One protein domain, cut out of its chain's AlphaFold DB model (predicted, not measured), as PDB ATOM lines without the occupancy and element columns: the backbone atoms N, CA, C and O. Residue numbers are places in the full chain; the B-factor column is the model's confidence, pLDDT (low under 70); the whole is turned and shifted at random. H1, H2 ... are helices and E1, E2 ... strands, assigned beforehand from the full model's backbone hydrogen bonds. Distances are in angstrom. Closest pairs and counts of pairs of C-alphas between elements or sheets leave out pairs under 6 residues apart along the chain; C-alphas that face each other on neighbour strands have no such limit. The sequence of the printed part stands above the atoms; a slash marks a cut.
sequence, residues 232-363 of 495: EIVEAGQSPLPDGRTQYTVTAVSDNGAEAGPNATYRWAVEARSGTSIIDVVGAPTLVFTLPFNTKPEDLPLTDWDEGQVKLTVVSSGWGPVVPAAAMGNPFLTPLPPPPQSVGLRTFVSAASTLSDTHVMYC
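AT A GLANCE: This is residues 232 to 363 of the 495 residues of the protein "von Willebrand factor type A domain protein" of Phycisphaerae bacterium RAS1 (UniProt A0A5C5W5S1). Two strongly twisted sheets stand face to face as a sandwich, E4, E3, E6 and E7 in one and E1, E2 and E5 in the other, with their strands crossed at 40 degrees. The single short helix, H1, lies off both sheets near one end, and the long stretch of residues 329 to 352 loops past the face of the four-strand sheet that is turned away from the other sheet. The printed part has 132 residues, under half of them in named elements, which follow the order E1, E2, E3, E4, E5, E6, H1, E7. Both sheets are antiparallel, in the orders E4, E3, E6, E7 and E1, E2, E5, and the class is mostly strand. The whole is compact, with a radius of gyration of the C-alphas of 15.2 A and spans of 45 by 31 by 24 A.

IN THESE COORDINATES: E1 covers residues 232 to 240, 24.8 A long, and begins at C-alpha 232 (296.966, 50.847, -8.744). E2 is residues 246 to 254, 26.2 A; E3 is 265 to 272, 22.7 A; E4 is 275 to 282, 23.4 A; E5 is 286 to 291, 16.5 A. E6 is residues 309 to 318, 29.6 A, from C-alpha 309 (287.767, 65.333, -16.072). H1 is residues 325 to 328, 5.5 A. E7, residues 353 to 362, is 29.9 A long and ends at C-alpha 362 (285.370, 62.055, -14.002).

HOW THE PARTS SIT: E1 and E2 form a hairpin, with N 237 and O 249 2.8 A apart. E5 is antiparallel to E2, with N 248 and O 289 2.8 A apart. E3 and E4 form a second hairpin, with N 268 and O 279 2.8 A apart. E6 is antiparallel to E3, with N 269 and O 313 2.8 A apart. E7 is antiparallel to E6, with N 312 and O 359 2.8 A apart. Between the sheets, the closest C-alphas of E1 and E7 are those of Glu 232 and Asp 357, 5.7 A apart. Those of E4 and E5 are Val 281 and Leu 287, 7.2 A. E2 and E7 are near each other; E4 and E7 are apart. H1, not on either sheet, is too short for an O i to N i+4 pair; its one O i to N i+3 pair is within range.

THE WHOLE: The C-alphas farthest apart, of Thr 303 and Val 322, are 46.1 A apart. The printed part has no cut. The links E5 to E6 and H1 to E7 are long. The mean pLDDT of the printed part is 71.1, and 53 residues are under 70, among them 293 to 308 and 335 to 348.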
ATOM      1  N   GLU A 232     298.287  50.802  -8.115       75.56
ATOM      2  CA  GLU A 232     296.966  50.847  -8.744       75.56
ATOM      3  C   GLU A 232     296.065  51.790  -7.950       75.56
ATOM      4  O   GLU A 232     295.999  51.695  -6.726       75.56
ATOM      5  N   ILE A 233     295.367  52.702  -8.621       76.38
ATOM      6  CA  ILE A 233     294.316  53.517  -8.000       76.38
ATOM      7  C   ILE A 233     293.040  52.670  -7.876       76.38
ATOM      8  O   ILE A 233     292.392  52.385  -8.878       76.38
ATOM      9  N   VAL A 234     292.659  52.293  -6.653       73.62
ATOM     10  CA  VAL A 234     291.576  51.316  -6.400       73.62
ATOM     11  C   VAL A 234     290.258  51.924  -5.948       73.62
ATOM     12  O   VAL A 234     289.206  51.323  -6.138       73.62
ATOM     13  N   GLU A 235     290.291  53.100  -5.330       70.38
ATOM     14  CA  GLU A 235     289.086  53.719  -4.786       70.38
ATOM     15  C   GLU A 235     289.137  55.229  -4.969       70.38
ATOM     16  O   GLU A 235     290.167  55.855  -4.731       70.38
ATOM     17  N   ALA A 236     288.011  55.813  -5.375       75.19
ATOM     18  CA  ALA A 236     287.813  57.252  -5.440       75.19
ATOM     19  C   ALA A 236     286.464  57.611  -4.800       75.19
ATOM     20  O   ALA A 236     285.401  57.460  -5.405       75.19
ATOM     21  N   GLY A 237     286.505  58.086  -3.559       77.06
ATOM     22  CA  GLY A 237     285.370  58.674  -2.856       77.06
ATOM     23  C   GLY A 237     285.240  60.168  -3.151       77.06
ATOM     24  O   GLY A 237     286.228  60.859  -3.398       77.06
ATOM     25  N   GLN A 238     284.017  60.693  -3.080       83.19
ATOM     26  CA  GLN A 238     283.746  62.128  -3.176       83.19
ATOM     27  C   GLN A 238     282.825  62.579  -2.042       83.19
ATOM     28  O   GLN A 238     281.889  61.871  -1.672       83.19
ATOM     29  N   SER A 239     283.080  63.760  -1.492       82.31
ATOM     30  CA  SER A 239     282.272  64.384  -0.446       82.31
ATOM     31  C   SER A 239     282.087  65.873  -0.754       82.31
ATOM     32  O   SER A 239     283.078  66.578  -0.965       82.31
ATOM     33  N   PRO A 240     280.843  66.381  -0.813       81.44
ATOM     34  CA  PRO A 240     280.609  67.808  -0.989       81.44
ATOM     35  C   PRO A 240     281.057  68.573   0.263       81.44
ATOM     36  O   PRO A 240     280.807  68.138   1.387       81.44
ATOM     37  N   LEU A 241     281.694  69.726   0.073       81.94
ATOM     38  CA  LEU A 241     282.047  70.649   1.147       81.94
ATOM     39  C   LEU A 241     280.975  71.749   1.289       81.94
ATOM     40  O   LEU A 241     280.319  72.097   0.304       81.94
ATOM     41  N   PRO A 242     280.799  72.341   2.490       84.50
ATOM     42  CA  PRO A 242     279.805  73.396   2.726       84.50
ATOM     43  C   PRO A 242     279.966  74.649   1.851       84.50
ATOM     44  O   PRO A 242     279.018  75.408   1.688       84.50
ATOM     45  N   ASP A 243     281.159  74.872   1.299       82.88
ATOM     46  CA  ASP A 243     281.492  76.003   0.428       82.88
ATOM     47  C   ASP A 243     281.224  75.728  -1.065       82.88
ATOM     48  O   ASP A 243     281.585  76.536  -1.920       82.88
ATOM     49  N   GLY A 244     280.595  74.592  -1.388       78.50
ATOM     50  CA  GLY A 244     280.269  74.186  -2.755       78.50
ATOM     51  C   GLY A 244     281.413  73.497  -3.500       78.50
ATOM     52  O   GLY A 244     281.212  73.051  -4.630       78.50
ATOM     53  N   ARG A 245     282.600  73.363  -2.896       82.12
ATOM     54  CA  ARG A 245     283.692  72.564  -3.464       82.12
ATOM     55  C   ARG A 245     283.434  71.071  -3.267       82.12
ATOM     56  O   ARG A 245     282.664  70.664  -2.402       82.12
ATOM     57  N   THR A 246     284.095  70.232  -4.060       77.69
ATOM     58  CA  THR A 246     284.040  68.769  -3.888       77.69
ATOM     59  C   THR A 246     285.389  68.261  -3.407       77.69
ATOM     60  O   THR A 246     286.413  68.507  -4.048       77.69
ATOM     61  N   GLN A 247     285.395  67.571  -2.270       85.88
ATOM     62  CA  GLN A 247     286.551  66.839  -1.772       85.88
ATOM     63  C   GLN A 247     286.563  65.442  -2.389       85.88
ATOM     64  O   GLN A 247     285.555  64.742  -2.358       85.88
ATOM     65  N   TYR A 248     287.707  65.040  -2.920       84.00
ATOM     66  CA  TYR A 248     287.969  63.712  -3.449       84.00
ATOM     67  C   TYR A 248     288.950  63.004  -2.519       84.00
ATOM     68  O   TYR A 248     289.931  63.604  -2.079       84.00
ATOM     69  N   THR A 249     288.665  61.743  -2.210       86.12
ATOM     70  CA  THR A 249     289.552  60.842  -1.466       86.12
ATOM     71  C   THR A 249     289.899  59.699  -2.391       86.12
ATOM     72  O   THR A 249     289.007  58.964  -2.801       86.12
ATOM     73  N   VAL A 250     291.165  59.573  -2.755       85.00
ATOM     74  CA  VAL A 250     291.630  58.559  -3.694       85.00
ATOM     75  C   VAL A 250     292.655  57.685  -3.009       85.00
ATOM     76  O   VAL A 250     293.591  58.200  -2.405       85.00
ATOM     77  N   THR A 251     292.486  56.376  -3.113       84.50
ATOM     78  CA  THR A 251     293.390  55.396  -2.518       84.50
ATOM     79  C   THR A 251     294.095  54.636  -3.626       84.50
ATOM     80  O   THR A 251     293.452  54.107  -4.533       84.50
ATOM     81  N   ALA A 252     295.419  54.586  -3.551       82.00
ATOM     82  CA  ALA A 252     296.215  53.638  -4.304       82.00
ATOM     83  C   ALA A 252     296.512  52.394  -3.458       82.00
ATOM     84  O   ALA A 252     296.528  52.441  -2.231       82.00
ATOM     85  N   VAL A 253     296.800  51.282  -4.111       79.00
ATOM     86  CA  VAL A 253     297.438  50.114  -3.502       79.00
ATOM     87  C   VAL A 253     298.702  49.804  -4.274       79.00
ATOM     88  O   VAL A 253     298.793  50.074  -5.468       79.00
ATOM     89  N   SER A 254     299.704  49.268  -3.590       74.50
ATOM     90  CA  SER A 254     300.853  48.663  -4.252       74.50
ATOM     91  C   SER A 254     300.601  47.159  -4.324       74.50
ATOM     92  O   SER A 254     300.324  46.532  -3.303       74.50
ATOM     93  N   ASP A 255     300.612  46.612  -5.532       61.94
ATOM     94  CA  ASP A 255     300.270  45.226  -5.820       61.94
ATOM     95  C   ASP A 255     301.251  44.258  -5.130       61.94
ATOM     96  O   ASP A 255     302.438  44.572  -4.982       61.94
ATOM     97  N   ASN A 256     300.723  43.096  -4.720       50.81
ATOM     98  CA  ASN A 256     301.279  42.012  -3.878       50.81
ATOM     99  C   ASN A 256     300.844  41.937  -2.406       50.81
ATOM    100  O   ASN A 256     301.328  41.058  -1.694       50.81
ATOM    101  N   GLY A 257     299.969  42.806  -1.892       46.53
ATOM    102  CA  GLY A 257     299.551  42.728  -0.477       46.53
ATOM    103  C   GLY A 257     300.692  42.934   0.537       46.53
ATOM    104  O   GLY A 257     300.455  42.979   1.743       46.53
ATOM    105  N   ALA A 258     301.924  43.125   0.060       49.31
ATOM    106  CA  ALA A 258     302.958  43.828   0.774       49.31
ATOM    107  C   ALA A 258     302.464  45.266   0.870       49.31
ATOM    108  O   ALA A 258     302.623  46.047  -0.071       49.31
ATOM    109  N   GLU A 259     301.815  45.589   1.991       52.75
ATOM    110  CA  GLU A 259     301.630  46.971   2.409       52.75
ATOM    111  C   GLU A 259     302.939  47.677   2.096       52.75
ATOM    112  O   GLU A 259     304.004  47.249   2.562       52.75
ATOM    113  N   ALA A 260     302.885  48.682   1.217       60.12
ATOM    114  CA  ALA A 260     304.049  49.509   0.996       60.12
ATOM    115  C   ALA A 260     304.500  49.907   2.390       60.12
ATOM    116  O   ALA A 260     303.688  50.433   3.157       60.12
ATOM    117  N   GLY A 261     305.720  49.493   2.757       64.44
ATOM    118  CA  GLY A 261     306.127  49.551   4.154       64.44
ATOM    119  C   GLY A 261     305.832  50.948   4.698       64.44
ATOM    120  O   GLY A 261     305.827  51.894   3.909       64.44
ATOM    121  N   PRO A 262     305.631  51.132   6.010       69.44
ATOM    122  CA  PRO A 262     305.180  52.404   6.606       69.44
ATOM    123  C   PRO A 262     306.029  53.642   6.229       69.44
ATOM    124  O   PRO A 262     305.669  54.777   6.523       69.44
ATOM    125  N   ASN A 263     307.159  53.416   5.561       73.31
ATOM    126  CA  ASN A 263     308.128  54.367   5.051       73.31
ATOM    127  C   ASN A 263     307.985  54.706   3.548       73.31
ATOM    128  O   ASN A 263     308.801  55.469   3.028       73.31
ATOM    129  N   ALA A 264     307.021  54.140   2.820       79.19
ATOM    130  CA  ALA A 264     306.805  54.462   1.413       79.19
ATOM    131  C   ALA A 264     306.302  55.904   1.268       79.19
ATOM    132  O   ALA A 264     305.432  56.359   2.013       79.19
ATOM    133  N   THR A 265     306.866  56.637   0.309       83.56
ATOM    134  CA  THR A 265     306.405  57.978  -0.055       83.56
ATOM    135  C   THR A 265     305.673  57.901  -1.385       83.56
ATOM    136  O   THR A 265     306.219  57.415  -2.373       83.56
ATOM    137  N   TYR A 266     304.446  58.395  -1.417       85.00
ATOM    138  CA  TYR A 266     303.616  58.501  -2.606       85.00
ATOM    139  C   TYR A 266     303.616  59.943  -3.087       85.00
ATOM    140  O   TYR A 266     303.179  60.831  -2.362       85.00
ATOM    141  N   ARG A 267     304.069  60.187  -4.310       87.00
ATOM    142  CA  ARG A 267     303.877  61.459  -4.995       87.00
ATOM    143  C   ARG A 267     302.659  61.357  -5.890       87.00
ATOM    144  O   ARG A 267     302.636  60.589  -6.848       87.00
ATOM    145  N   TRP A 268     301.663  62.162  -5.584       86.62
ATOM    146  CA  TRP A 268     300.455  62.299  -6.365       86.62
ATOM    147  C   TRP A 268     300.527  63.541  -7.233       86.62
ATOM    148  O   TRP A 268     300.979  64.592  -6.784       86.62
ATOM    149  N   ALA A 269     300.019  63.437  -8.451       85.12
ATOM    150  CA  ALA A 269     299.653  64.573  -9.267       85.12
ATOM    151  C   ALA A 269     298.203  64.481  -9.700       85.12
ATOM    152  O   ALA A 269     297.730  63.432 -10.136       85.12
ATOM    153  N   VAL A 270     297.532  65.615  -9.595       84.38
ATOM    154  CA  VAL A 270     296.145  65.810  -9.976       84.38
ATOM    155  C   VAL A 270     296.131  66.897 -11.040       84.38
ATOM    156  O   VAL A 270     296.376  68.062 -10.730       84.38
ATOM    157  N   GLU A 271     295.886  66.522 -12.290       82.75
ATOM    158  CA  GLU A 271     295.740  67.453 -13.412       82.75
ATOM    159  C   GLU A 271     294.251  67.626 -13.708       82.75
ATOM    160  O   GLU A 271     293.556  66.663 -14.019       82.75
ATOM    161  N   ALA A 272     293.750  68.849 -13.610       79.44
ATOM    162  CA  ALA A 272     292.375  69.201 -13.935       79.44
ATOM    163  C   ALA A 272     292.363  70.447 -14.823       79.44
ATOM    164  O   ALA A 272     293.343  71.192 -14.895       79.44
ATOM    165  N   ARG A 273     291.212  70.768 -15.420       74.69
ATOM    166  CA  ARG A 273     291.045  72.038 -16.150       74.69
ATOM    167  C   ARG A 273     291.360  73.272 -15.287       74.69
ATOM    168  O   ARG A 273     291.809  74.286 -15.804       74.69
ATOM    169  N   SER A 274     291.148  73.185 -13.969       73.19
ATOM    170  CA  SER A 274     291.469  74.259 -13.018       73.19
ATOM    171  C   SER A 274     292.962  74.399 -12.691       73.19
ATOM    172  O   SER A 274     293.320  75.308 -11.950       73.19
ATOM    173  N   GLY A 275     293.823  73.508 -13.189       76.50
ATOM    174  CA  GLY A 275     295.265  73.517 -12.944       76.50
ATOM    175  C   GLY A 275     295.801  72.162 -12.490       76.50
ATOM    176  O   GLY A 275     295.115  71.145 -12.555       76.50
ATOM    177  N   THR A 276     297.033  72.169 -11.997       79.50
ATOM    178  CA  THR A 276     297.753  70.970 -11.565       79.50
ATOM    179  C   THR A 276     298.144  71.094 -10.099       79.50
ATOM    180  O   THR A 276     298.694  72.115  -9.690       79.50
ATOM    181  N   SER A 277     297.924  70.039  -9.316       81.94
ATOM    182  CA  SER A 277     298.399  69.926  -7.933       81.94
ATOM    183  C   SER A 277     299.322  68.720  -7.788       81.94
ATOM    184  O   SER A 277     298.986  67.642  -8.268       81.94
ATOM    185  N   ILE A 278     300.479  68.895  -7.142       83.75
ATOM    186  CA  ILE A 278     301.421  67.812  -6.828       83.75
ATOM    187  C   ILE A 278     301.586  67.745  -5.311       83.75
ATOM    188  O   ILE A 278     301.876  68.762  -4.679       83.75
ATOM    189  N   ILE A 279     301.373  66.564  -4.731       85.44
ATOM    190  CA  ILE A 279     301.327  66.344  -3.283       85.44
ATOM    191  C   ILE A 279     302.118  65.080  -2.945       85.44
ATOM    192  O   ILE A 279     301.875  64.025  -3.522       85.44
ATOM    193  N   ASP A 280     303.018  65.182  -1.968       86.31
ATOM    194  CA  ASP A 280     303.736  64.032  -1.418       86.31
ATOM    195  C   ASP A 280     303.063  63.565  -0.123       86.31
ATOM    196  O   ASP A 280     302.855  64.353   0.799       86.31
ATOM    197  N   VAL A 281     302.734  62.278  -0.051       84.94
ATOM    198  CA  VAL A 281     302.098  61.620   1.093       84.94
ATOM    199  C   VAL A 281     303.024  60.515   1.592       84.94
ATOM    200  O   VAL A 281     303.397  59.615   0.843       84.94
ATOM    201  N   VAL A 282     303.426  60.578   2.861       83.06
ATOM    202  CA  VAL A 282     304.301  59.573   3.485       83.06
ATOM    203  C   VAL A 282     303.454  58.594   4.289       83.06
ATOM    204  O   VAL A 282     302.618  59.017   5.085       83.06
ATOM    205  N   GLY A 283     303.683  57.294   4.102       78.44
ATOM    206  CA  GLY A 283     303.118  56.227   4.935       78.44
ATOM    207  C   GLY A 283     301.635  55.917   4.714       78.44
ATOM    208  O   GLY A 283     301.143  54.945   5.275       78.44
ATOM    209  N   ALA A 284     300.927  56.693   3.889       79.75
ATOM    210  CA  ALA A 284     299.551  56.413   3.497       79.75
ATOM    211  C   ALA A 284     299.412  56.504   1.971       79.75
ATOM    212  O   ALA A 284     299.786  57.526   1.389       79.75
ATOM    213  N   PRO A 285     298.833  55.493   1.308       81.56
ATOM    214  CA  PRO A 285     298.586  55.541  -0.123       81.56
ATOM    215  C   PRO A 285     297.273  56.272  -0.450       81.56
ATOM    216  O   PRO A 285     296.709  56.079  -1.520       81.56
ATOM    217  N   THR A 286     296.750  57.084   0.469       83.94
ATOM    218  CA  THR A 286     295.501  57.824   0.288       83.94
ATOM    219  C   THR A 286     295.801  59.303   0.096       83.94
ATOM    220  O   THR A 286     296.429  59.941   0.940       83.94
ATOM    221  N   LEU A 287     295.311  59.858  -1.008       84.12
ATOM    222  CA  LEU A 287     295.325  61.279  -1.307       84.12
ATOM    223  C   LEU A 287     293.945  61.884  -1.066       84.12
ATOM    224  O   LEU A 287     292.947  61.406  -1.599       84.12
ATOM    225  N   VAL A 288     293.903  63.007  -0.353       85.38
ATOM    226  CA  VAL A 288     292.706  63.848  -0.257       85.38
ATOM    227  C   VAL A 288     292.978  65.176  -0.954       85.38
ATOM    228  O   VAL A 288     293.922  65.879  -0.596       85.38
ATOM    229  N   PHE A 289     292.154  65.542  -1.935       81.31
ATOM    230  CA  PHE A 289     292.249  66.826  -2.638       81.31
ATOM    231  C   PHE A 289     290.870  67.458  -2.847       81.31
ATOM    232  O   PHE A 289     289.840  66.805  -2.703       81.31
ATOM    233  N   THR A 290     290.824  68.753  -3.158       81.56
ATOM    234  CA  THR A 290     289.567  69.500  -3.332       81.56
ATOM    235  C   THR A 290     289.560  70.233  -4.667       81.56
ATOM    236  O   THR A 290     290.545  70.888  -5.008       81.56
ATOM    237  N   LEU A 291     288.439  70.149  -5.393       78.50
ATOM    238  CA  LEU A 291     288.203  70.888  -6.634       78.50
ATOM    239  C   LEU A 291     287.094  71.948  -6.483       78.50
ATOM    240  O   LEU A 291     286.140  71.713  -5.733       78.50
ATOM    241  N   PRO A 292     287.163  73.057  -7.251       74.81
ATOM    242  CA  PRO A 292     288.323  73.479  -8.045       74.81
ATOM    243  C   PRO A 292     289.517  73.799  -7.138       74.81
ATOM    244  O   PRO A 292     289.347  74.070  -5.946       74.81
ATOM    245  N   PHE A 293     290.730  73.742  -7.687       68.31
ATOM    246  CA  PHE A 293     291.910  74.137  -6.921       68.31
ATOM    247  C   PHE A 293     291.800  75.607  -6.497       68.31
ATOM    248  O   PHE A 293     291.340  76.454  -7.262       68.31
ATOM    249  N   ASN A 294     292.242  75.921  -5.275       53.44
ATOM    250  CA  ASN A 294     292.251  77.301  -4.767       53.44
ATOM    251  C   ASN A 294     293.239  78.210  -5.523       53.44
ATOM    252  O   ASN A 294     293.213  79.428  -5.356       53.44
ATOM    253  N   THR A 295     294.117  77.632  -6.340       54.00
ATOM    254  CA  THR A 295     295.026  78.357  -7.223       54.00
ATOM    255  C   THR A 295     294.300  78.689  -8.517       54.00
ATOM    256  O   THR A 295     293.860  77.787  -9.230       54.00
ATOM    257  N   LYS A 296     294.180  79.983  -8.830       46.53
ATOM    258  CA  LYS A 296     293.736  80.406 -10.158       46.53
ATOM    259  C   LYS A 296     294.697  79.805 -11.191       46.53
ATOM    260  O   LYS A 296     295.904  79.868 -10.961       46.53
ATOM    261  N   PRO A 297     294.201  79.218 -12.289       47.72
ATOM    262  CA  PRO A 297     295.063  78.788 -13.372       47.72
ATOM    263  C   PRO A 297     295.670  80.040 -14.004       47.72
ATOM    264  O   PRO A 297     295.006  80.767 -14.739       47.72
ATOM    265  N   GLU A 298     296.915  80.330 -13.652       47.41
ATOM    266  CA  GLU A 298     297.734  81.286 -14.380       47.41
ATOM    267  C   GLU A 298     298.240  80.530 -15.620       47.41
ATOM    268  O   GLU A 298     299.056  79.617 -15.523       47.41
ATOM    269  N   ASP A 299     297.641  80.840 -16.771       43.12
ATOM    270  CA  ASP A 299     298.167  80.567 -18.115       43.12
ATOM    271  C   ASP A 299     298.342  79.100 -18.563       43.12
ATOM    272  O   ASP A 299     299.399  78.717 -19.068       43.12
ATOM    273  N   LEU A 300     297.282  78.281 -18.507       47.91
ATOM    274  CA  LEU A 300     297.268  76.991 -19.217       47.91
ATOM    275  C   LEU A 300     296.191  76.920 -20.313       47.91
ATOM    276  O   LEU A 300     294.997  76.922 -20.004       47.91
ATOM    277  N   PRO A 301     296.580  76.754 -21.591       43.22
ATOM    278  CA  PRO A 301     295.684  76.295 -22.638       43.22
ATOM    279  C   PRO A 301     295.606  74.761 -22.575       43.22
ATOM    280  O   PRO A 301     296.250  74.061 -23.349       43.22
ATOM    281  N   LEU A 302     294.849  74.215 -21.623       52.75
ATOM    282  CA  LEU A 302     294.441  72.806 -21.669       52.75
ATOM    283  C   LEU A 302     293.072  72.747 -22.354       52.75
ATOM    284  O   LEU A 302     292.034  72.801 -21.698       52.75
ATOM    285  N   THR A 303     293.078  72.744 -23.688       49.69
ATOM    286  CA  THR A 303     291.871  72.900 -24.520       49.69
ATOM    287  C   THR A 303     291.039  71.633 -24.701       49.69
ATOM    288  O   THR A 303     289.917  71.745 -25.181       49.69
ATOM    289  N   ASP A 304     291.518  70.464 -24.265       60.22
ATOM    290  CA  ASP A 304     290.907  69.183 -24.663       60.22
ATOM    291  C   ASP A 304     290.317  68.375 -23.488       60.22
ATOM    292  O   ASP A 304     289.904  67.232 -23.666       60.22
ATOM    293  N   TRP A 305     290.278  68.941 -22.278       65.44
ATOM    294  CA  TRP A 305     289.695  68.273 -21.106       65.44
ATOM    295  C   TRP A 305     288.217  68.632 -20.967       65.44
ATOM    296  O   TRP A 305     287.885  69.813 -20.798       65.44
ATOM    297  N   ASP A 306     287.340  67.623 -20.969       67.81
ATOM    298  CA  ASP A 306     285.927  67.837 -20.652       67.81
ATOM    299  C   ASP A 306     285.777  68.422 -19.244       67.81
ATOM    300  O   ASP A 306     286.568  68.165 -18.325       67.81
ATOM    301  N   GLU A 307     284.719  69.204 -19.050       66.50
ATOM    302  CA  GLU A 307     284.388  69.753 -17.745       66.50
ATOM    303  C   GLU A 307     284.177  68.622 -16.723       66.50
ATOM    304  O   GLU A 307     283.325  67.751 -16.885       66.50
ATOM    305  N   GLY A 308     285.003  68.619 -15.673       69.00
ATOM    306  CA  GLY A 308     284.990  67.583 -14.642       69.00
ATOM    307  C   GLY A 308     285.928  66.400 -14.888       69.00
ATOM    308  O   GLY A 308     285.992  65.529 -14.031       69.00
ATOM    309  N   GLN A 309     286.694  66.331 -15.979       76.19
ATOM    310  CA  GLN A 309     287.767  65.333 -16.072       76.19
ATOM    311  C   GLN A 309     288.986  65.734 -15.234       76.19
ATOM    312  O   GLN A 309     289.389  66.901 -15.196       76.19
ATOM    313  N   VAL A 310     289.588  64.737 -14.587       80.12
ATOM    314  CA  VAL A 310     290.828  64.860 -13.822       80.12
ATOM    315  C   VAL A 310     291.742  63.686 -14.135       80.12
ATOM    316  O   VAL A 310     291.333  62.529 -14.052       80.12
ATOM    317  N   LYS A 311     293.002  63.971 -14.462       81.19
ATOM    318  CA  LYS A 311     294.074  62.975 -14.489       81.19
ATOM    319  C   LYS A 311     294.652  62.836 -13.101       81.19
ATOM    320  O   LYS A 311     295.121  63.811 -12.519       81.19
ATOM    321  N   LEU A 312     294.700  61.616 -12.610       83.25
ATOM    322  CA  LEU A 312     295.481  61.249 -11.452       83.25
ATOM    323  C   LEU A 312     296.696  60.474 -11.905       83.25
ATOM    324  O   LEU A 312     296.588  59.507 -12.649       83.25
ATOM    325  N   THR A 313     297.857  60.895 -11.436       81.94
ATOM    326  CA  THR A 313     299.082  60.115 -11.544       81.94
ATOM    327  C   THR A 313     299.601  59.895 -10.140       81.94
ATOM    328  O   THR A 313     299.767  60.856  -9.392       81.94
ATOM    329  N   VAL A 314     299.863  58.650  -9.770       84.31
ATOM    330  CA  VAL A 314     300.514  58.321  -8.502       84.31
ATOM    331  C   VAL A 314     301.846  57.672  -8.808       84.31
ATOM    332  O   VAL A 314     301.935  56.808  -9.674       84.31
ATOM    333  N   VAL A 315     302.886  58.099  -8.104       82.56
ATOM    334  CA  VAL A 315     304.189  57.447  -8.102       82.56
ATOM    335  C   VAL A 315     304.527  57.082  -6.673       82.56
ATOM    336  O   VAL A 315     304.638  57.960  -5.826       82.56
ATOM    337  N   SER A 316     304.709  55.801  -6.382       82.38
ATOM    338  CA  SER A 316     305.259  55.363  -5.105       82.38
ATOM    339  C   SER A 316     306.775  55.244  -5.216       82.38
ATOM    340  O   SER A 316     307.320  54.807  -6.229       82.38
ATOM    341  N   SER A 317     307.472  55.690  -4.180       79.50
ATOM    342  CA  SER A 317     308.916  55.588  -4.051       79.50
ATOM    343  C   SER A 317     309.257  55.201  -2.621       79.50
ATOM    344  O   SER A 317     308.821  55.842  -1.665       79.50
ATOM    345  N   GLY A 318     310.064  54.159  -2.469       73.00
ATOM    346  CA  GLY A 318     310.470  53.647  -1.168       73.00
ATOM    347  C   GLY A 318     311.977  53.515  -1.078       73.00
ATOM    348  O   GLY A 318     312.624  52.964  -1.971       73.00
ATOM    349  N   TRP A 319     312.537  53.984   0.030       63.16
ATOM    350  CA  TRP A 319     313.811  53.464   0.497       63.16
ATOM    351  C   TRP A 319     313.529  52.063   1.042       63.16
ATOM    352  O   TRP A 319     312.567  51.881   1.786       63.16
ATOM    353  N   GLY A 320     314.289  51.054   0.610       62.19
ATOM    354  CA  GLY A 320     314.083  49.676   1.067       62.19
ATOM    355  C   GLY A 320     314.065  49.560   2.603       62.19
ATOM    356  O   GLY A 320     314.472  50.489   3.301       62.19
ATOM    357  N   PRO A 321     313.669  48.403   3.161       60.50
ATOM    358  CA  PRO A 321     313.389  48.225   4.597       60.50
ATOM    359  C   PRO A 321     314.573  48.514   5.538       60.50
ATOM    360  O   PRO A 321     314.416  48.525   6.755       60.50
ATOM    361  N   VAL A 322     315.768  48.731   4.990       57.34
ATOM    362  CA  VAL A 322     317.030  48.817   5.724       57.34
ATOM    363  C   VAL A 322     317.247  50.191   6.367       57.34
ATOM    364  O   VAL A 322     318.091  50.305   7.252       57.34
ATOM    365  N   VAL A 323     316.508  51.237   5.968       61.00
ATOM    366  CA  VAL A 323     316.758  52.590   6.489       61.00
ATOM    367  C   VAL A 323     315.478  53.268   6.991       61.00
ATOM    368  O   VAL A 323     314.493  53.333   6.256       61.00
ATOM    369  N   PRO A 324     315.467  53.797   8.233       64.88
ATOM    370  CA  PRO A 324     314.326  54.539   8.763       64.88
ATOM    371  C   PRO A 324     313.975  55.745   7.880       64.88
ATOM    372  O   PRO A 324     314.856  56.553   7.577       64.88
ATOM    373  N   ALA A 325     312.693  55.919   7.529       59.16
ATOM    374  CA  ALA A 325     312.221  57.030   6.687       59.16
ATOM    375  C   ALA A 325     312.697  58.406   7.174       59.16
ATOM    376  O   ALA A 325     313.099  59.254   6.379       59.16
ATOM    377  N   ALA A 326     312.723  58.603   8.496       66.62
ATOM    378  CA  ALA A 326     313.150  59.852   9.122       66.62
ATOM    379  C   ALA A 326     314.603  60.249   8.789       66.62
ATOM    380  O   ALA A 326     314.940  61.427   8.865       66.62
ATOM    381  N   ALA A 327     315.461  59.290   8.420       70.56
ATOM    382  CA  ALA A 327     316.872  59.536   8.128       70.56
ATOM    383  C   ALA A 327     317.153  59.849   6.648       70.56
ATOM    384  O   ALA A 327     318.191  60.435   6.350       70.56
ATOM    385  N   MET A 328     316.266  59.460   5.724       69.12
ATOM    386  CA  MET A 328     316.514  59.578   4.277       69.12
ATOM    387  C   MET A 328     315.743  60.702   3.588       69.12
ATOM    388  O   MET A 328     316.017  61.002   2.427       69.12
ATOM    389  N   GLY A 329     314.828  61.363   4.301       78.25
ATOM    390  CA  GLY A 329     314.029  62.445   3.738       78.25
ATOM    391  C   GLY A 329     313.130  61.980   2.587       78.25
ATOM    392  O   GLY A 329     312.970  60.788   2.320       78.25
ATOM    393  N   ASN A 330     312.513  62.948   1.913       79.75
ATOM    394  CA  ASN A 330     311.657  62.682   0.765       79.75
ATOM    395  C   ASN A 330     312.507  62.120  -0.395       79.75
ATOM    396  O   ASN A 330     313.439  62.804  -0.826       79.75
ATOM    397  N   PRO A 331     312.228  60.901  -0.904       79.12
ATOM    398  CA  PRO A 331     313.000  60.327  -2.004       79.12
ATOM    399  C   PRO A 331     312.857  61.132  -3.296       79.12
ATOM    400  O   PRO A 331     313.721  61.058  -4.167       79.12
ATOM    401  N   PHE A 332     311.782  61.902  -3.438       80.94
ATOM    402  CA  PHE A 332     311.559  62.705  -4.616       80.94
ATOM    403  C   PHE A 332     312.308  64.036  -4.552       80.94
ATOM    404  O   PHE A 332     312.248  64.767  -3.563       80.94
ATOM    405  N   LEU A 333     312.974  64.392  -5.649       75.44
ATOM    406  CA  LEU A 333     313.746  65.625  -5.723       75.44
ATOM    407  C   LEU A 333     312.827  66.858  -5.735       75.44
ATOM    408  O   LEU A 333     311.780  66.885  -6.391       75.44
ATOM    409  N   THR A 334     313.262  67.887  -5.008       72.31
ATOM    410  CA  THR A 334     312.693  69.242  -4.969       72.31
ATOM    411  C   THR A 334     313.800  70.270  -5.245       72.31
ATOM    412  O   THR A 334     314.919  70.063  -4.771       72.31
ATOM    413  N   PRO A 335     313.522  71.394  -5.929       66.25
ATOM    414  CA  PRO A 335     312.212  71.839  -6.389       66.25
ATOM    415  C   PRO A 335     311.778  71.124  -7.669       66.25
ATOM    416  O   PRO A 335     312.598  70.750  -8.505       66.25
ATOM    417  N   LEU A 336     310.465  70.958  -7.818       63.00
ATOM    418  CA  LEU A 336     309.898  70.633  -9.119       63.00
ATOM    419  C   LEU A 336     310.296  71.746 -10.100       63.00
ATOM    420  O   LEU A 336     310.338  72.917  -9.707       63.00
ATOM    421  N   PRO A 337     310.616  71.415 -11.356       59.78
ATOM    422  CA  PRO A 337     310.854  72.442 -12.354       59.78
ATOM    423  C   PRO A 337     309.613  73.352 -12.488       59.78
ATOM    424  O   PRO A 337     308.486  72.883 -12.300       59.78
ATOM    425  N   PRO A 338     309.806  74.657 -12.755       59.03
ATOM    426  CA  PRO A 338     308.717  75.625 -12.746       59.03
ATOM    427  C   PRO A 338     307.638  75.261 -13.785       59.03
ATOM    428  O   PRO A 338     307.981  74.752 -14.858       59.03
ATOM    429  N   PRO A 339     306.345  75.511 -13.488       52.38
ATOM    430  CA  PRO A 339     305.260  75.376 -14.460       52.38
ATOM    431  C   PRO A 339     305.531  76.192 -15.740       52.38
ATOM    432  O   PRO A 339     306.230  77.207 -15.663       52.38
ATOM    433  N   PRO A 340     304.960  75.811 -16.898       52.62
ATOM    434  CA  PRO A 340     304.001  74.724 -17.105       52.62
ATOM    435  C   PRO A 340     304.684  73.402 -17.485       52.62
ATOM    436  O   PRO A 340     305.490  73.347 -18.412       52.62
ATOM    437  N   GLN A 341     304.332  72.309 -16.803       56.31
ATOM    438  CA  GLN A 341     304.692  70.955 -17.235       56.31
ATOM    439  C   GLN A 341     303.437  70.097 -17.271       56.31
ATOM    440  O   GLN A 341     302.662  70.115 -16.314       56.31
ATOM    441  N   SER A 342     303.249  69.338 -18.352       54.94
ATOM    442  CA  SER A 342     302.341  68.196 -18.316       54.94
ATOM    443  C   SER A 342     302.886  67.219 -17.283       54.94
ATOM    444  O   SER A 342     304.071  66.866 -17.317       54.94
ATOM    445  N   VAL A 343     302.061  66.837 -16.313       56.50
ATOM    446  CA  VAL A 343     302.538  65.935 -15.275       56.50
ATOM    447  C   VAL A 343     302.572  64.521 -15.822       56.50
ATOM    448  O   VAL A 343     301.618  63.988 -16.395       56.50
ATOM    449  N   GLY A 344     303.733  63.907 -15.672       55.25
ATOM    450  CA  GLY A 344     303.969  62.519 -16.013       55.25
ATOM    451  C   GLY A 344     305.257  62.039 -15.372       55.25
ATOM    452  O   GLY A 344     305.898  62.745 -14.600       55.25
ATOM    453  N   LEU A 345     305.684  60.832 -15.730       51.19
ATOM    454  CA  LEU A 345     306.899  60.207 -15.195       51.19
ATOM    455  C   LEU A 345     308.157  61.075 -15.319       51.19
ATOM    456  O   LEU A 345     309.028  61.029 -14.458       51.19
ATOM    457  N   ARG A 346     308.236  61.912 -16.360       48.91
ATOM    458  CA  ARG A 346     309.351  62.851 -16.561       48.91
ATOM    459  C   ARG A 346     309.418  63.945 -15.488       48.91
ATOM    460  O   ARG A 346     310.484  64.510 -15.274       48.91
ATOM    461  N   THR A 347     308.303  64.221 -14.816       56.81
ATOM    462  CA  THR A 347     308.170  65.215 -13.742       56.81
ATOM    463  C   THR A 347     308.585  64.641 -12.381       56.81
ATOM    464  O   THR A 347     308.898  65.389 -11.455       56.81
ATOM    465  N   PHE A 348     308.625  63.311 -12.242       67.00
ATOM    466  CA  PHE A 348     308.895  62.628 -10.980       67.00
ATOM    467  C   PHE A 348     310.307  62.058 -10.944       67.00
ATOM    468  O   PHE A 348     310.537  60.875 -11.179       67.00
ATOM    469  N   VAL A 349     311.272  62.916 -10.615       70.44
ATOM    470  CA  VAL A 349     312.637  62.460 -10.345       70.44
ATOM    471  C   VAL A 349     312.725  61.993  -8.894       70.44
ATOM    472  O   VAL A 349     312.458  62.767  -7.974       70.44
ATOM    473  N   SER A 350     313.103  60.732  -8.694       71.38
ATOM    474  CA  SER A 350     313.353  60.143  -7.377       71.38
ATOM    475  C   SER A 350     314.800  59.673  -7.259       71.38
ATOM    476  O   SER A 350     315.390  59.201  -8.229       71.38
ATOM    477  N   ALA A 351     315.366  59.794  -6.060       70.38
ATOM    478  CA  ALA A 351     316.641  59.193  -5.684       70.38
ATOM    479  C   ALA A 351     316.512  57.694  -5.333       70.38
ATOM    480  O   ALA A 351     317.522  57.028  -5.102       70.38
ATOM    481  N   ALA A 352     315.285  57.163  -5.300       68.75
ATOM    482  CA  ALA A 352     314.973  55.765  -5.027       68.75
ATOM    483  C   ALA A 352     314.186  55.120  -6.187       68.75
ATOM    484  O   ALA A 352     313.875  55.757  -7.191       68.75
ATOM    485  N   SER A 353     313.895  53.820  -6.067       65.75
ATOM    486  CA  SER A 353     313.096  53.109  -7.074       65.75
ATOM    487  C   SER A 353     311.648  53.592  -7.047       65.75
ATOM    488  O   SER A 353     311.068  53.706  -5.968       65.75
ATOM    489  N   THR A 354     311.082  53.841  -8.227       64.56
ATOM    490  CA  THR A 354     309.716  54.343  -8.405       64.56
ATOM    491  C   THR A 354     308.821  53.335  -9.108       64.56
ATOM    492  O   THR A 354     309.278  52.568  -9.956       64.56
ATOM    493  N   LEU A 355     307.535  53.379  -8.770       66.88
ATOM    494  CA  LEU A 355     306.446  52.635  -9.401       66.88
ATOM    495  C   LEU A 355     305.308  53.617  -9.643       66.88
ATOM    496  O   LEU A 355     305.156  54.542  -8.850       66.88
ATOM    497  N   SER A 356     304.510  53.446 -10.692       75.12
ATOM    498  CA  SER A 356     303.498  54.449 -11.036       75.12
ATOM    499  C   SER A 356     302.205  53.870 -11.574       75.12
ATOM    500  O   SER A 356     302.249  52.880 -12.300       75.12
ATOM    501  N   ASP A 357     301.114  54.593 -11.343       72.38
ATOM    502  CA  ASP A 357     299.852  54.448 -12.065       72.38
ATOM    503  C   ASP A 357     299.402  55.786 -12.649       72.38
ATOM    504  O   ASP A 357     299.753  56.857 -12.140       72.38
ATOM    505  N   THR A 358     298.588  55.741 -13.698       74.69
ATOM    506  CA  THR A 358     297.885  56.911 -14.227       74.69
ATOM    507  C   THR A 358     296.443  56.549 -14.536       74.69
ATOM    508  O   THR A 358     296.176  55.718 -15.401       74.69
ATOM    509  N   HIS A 359     295.509  57.245 -13.895       73.50
ATOM    510  CA  HIS A 359     294.080  57.051 -14.077       73.50
ATOM    511  C   HIS A 359     293.402  58.361 -14.478       73.50
ATOM    512  O   HIS A 359     293.681  59.413 -13.909       73.50
ATOM    513  N   VAL A 360     292.497  58.316 -15.453       71.62
ATOM    514  CA  VAL A 360     291.627  59.457 -15.775       71.62
ATOM    515  C   VAL A 360     290.287  59.206 -15.108       71.62
ATOM    516  O   VAL A 360     289.638  58.202 -15.387       71.62
ATOM    517  N   MET A 361     289.865  60.119 -14.239       71.44
ATOM    518  CA  MET A 361     288.570  60.053 -13.572       71.44
ATOM    519  C   MET A 361     287.683  61.237 -13.935       71.44
ATOM    520  O   MET A 361     288.149  62.326 -14.262       71.44
ATOM    521  N   TYR A 362     286.377  61.018 -13.832       69.94
ATOM    522  CA  TYR A 362     285.370  62.055 -14.002       69.94
ATOM    523  C   TYR A 362     284.893  62.529 -12.624       69.94
ATOM    524  O   TYR A 362     284.068  61.892 -11.969       69.94
ATOM    525  N   CYS A 363     285.414  63.671 -12.197       66.19
ATOM    526  CA  CYS A 363     285.017  64.434 -11.025       66.19
ATOM    527  C   CYS A 363     283.676  65.143 -11.286       66.19
ATOM    528  O   CYS A 363     283.581  66.112 -12.042       66.19
TER     529      CYS A 363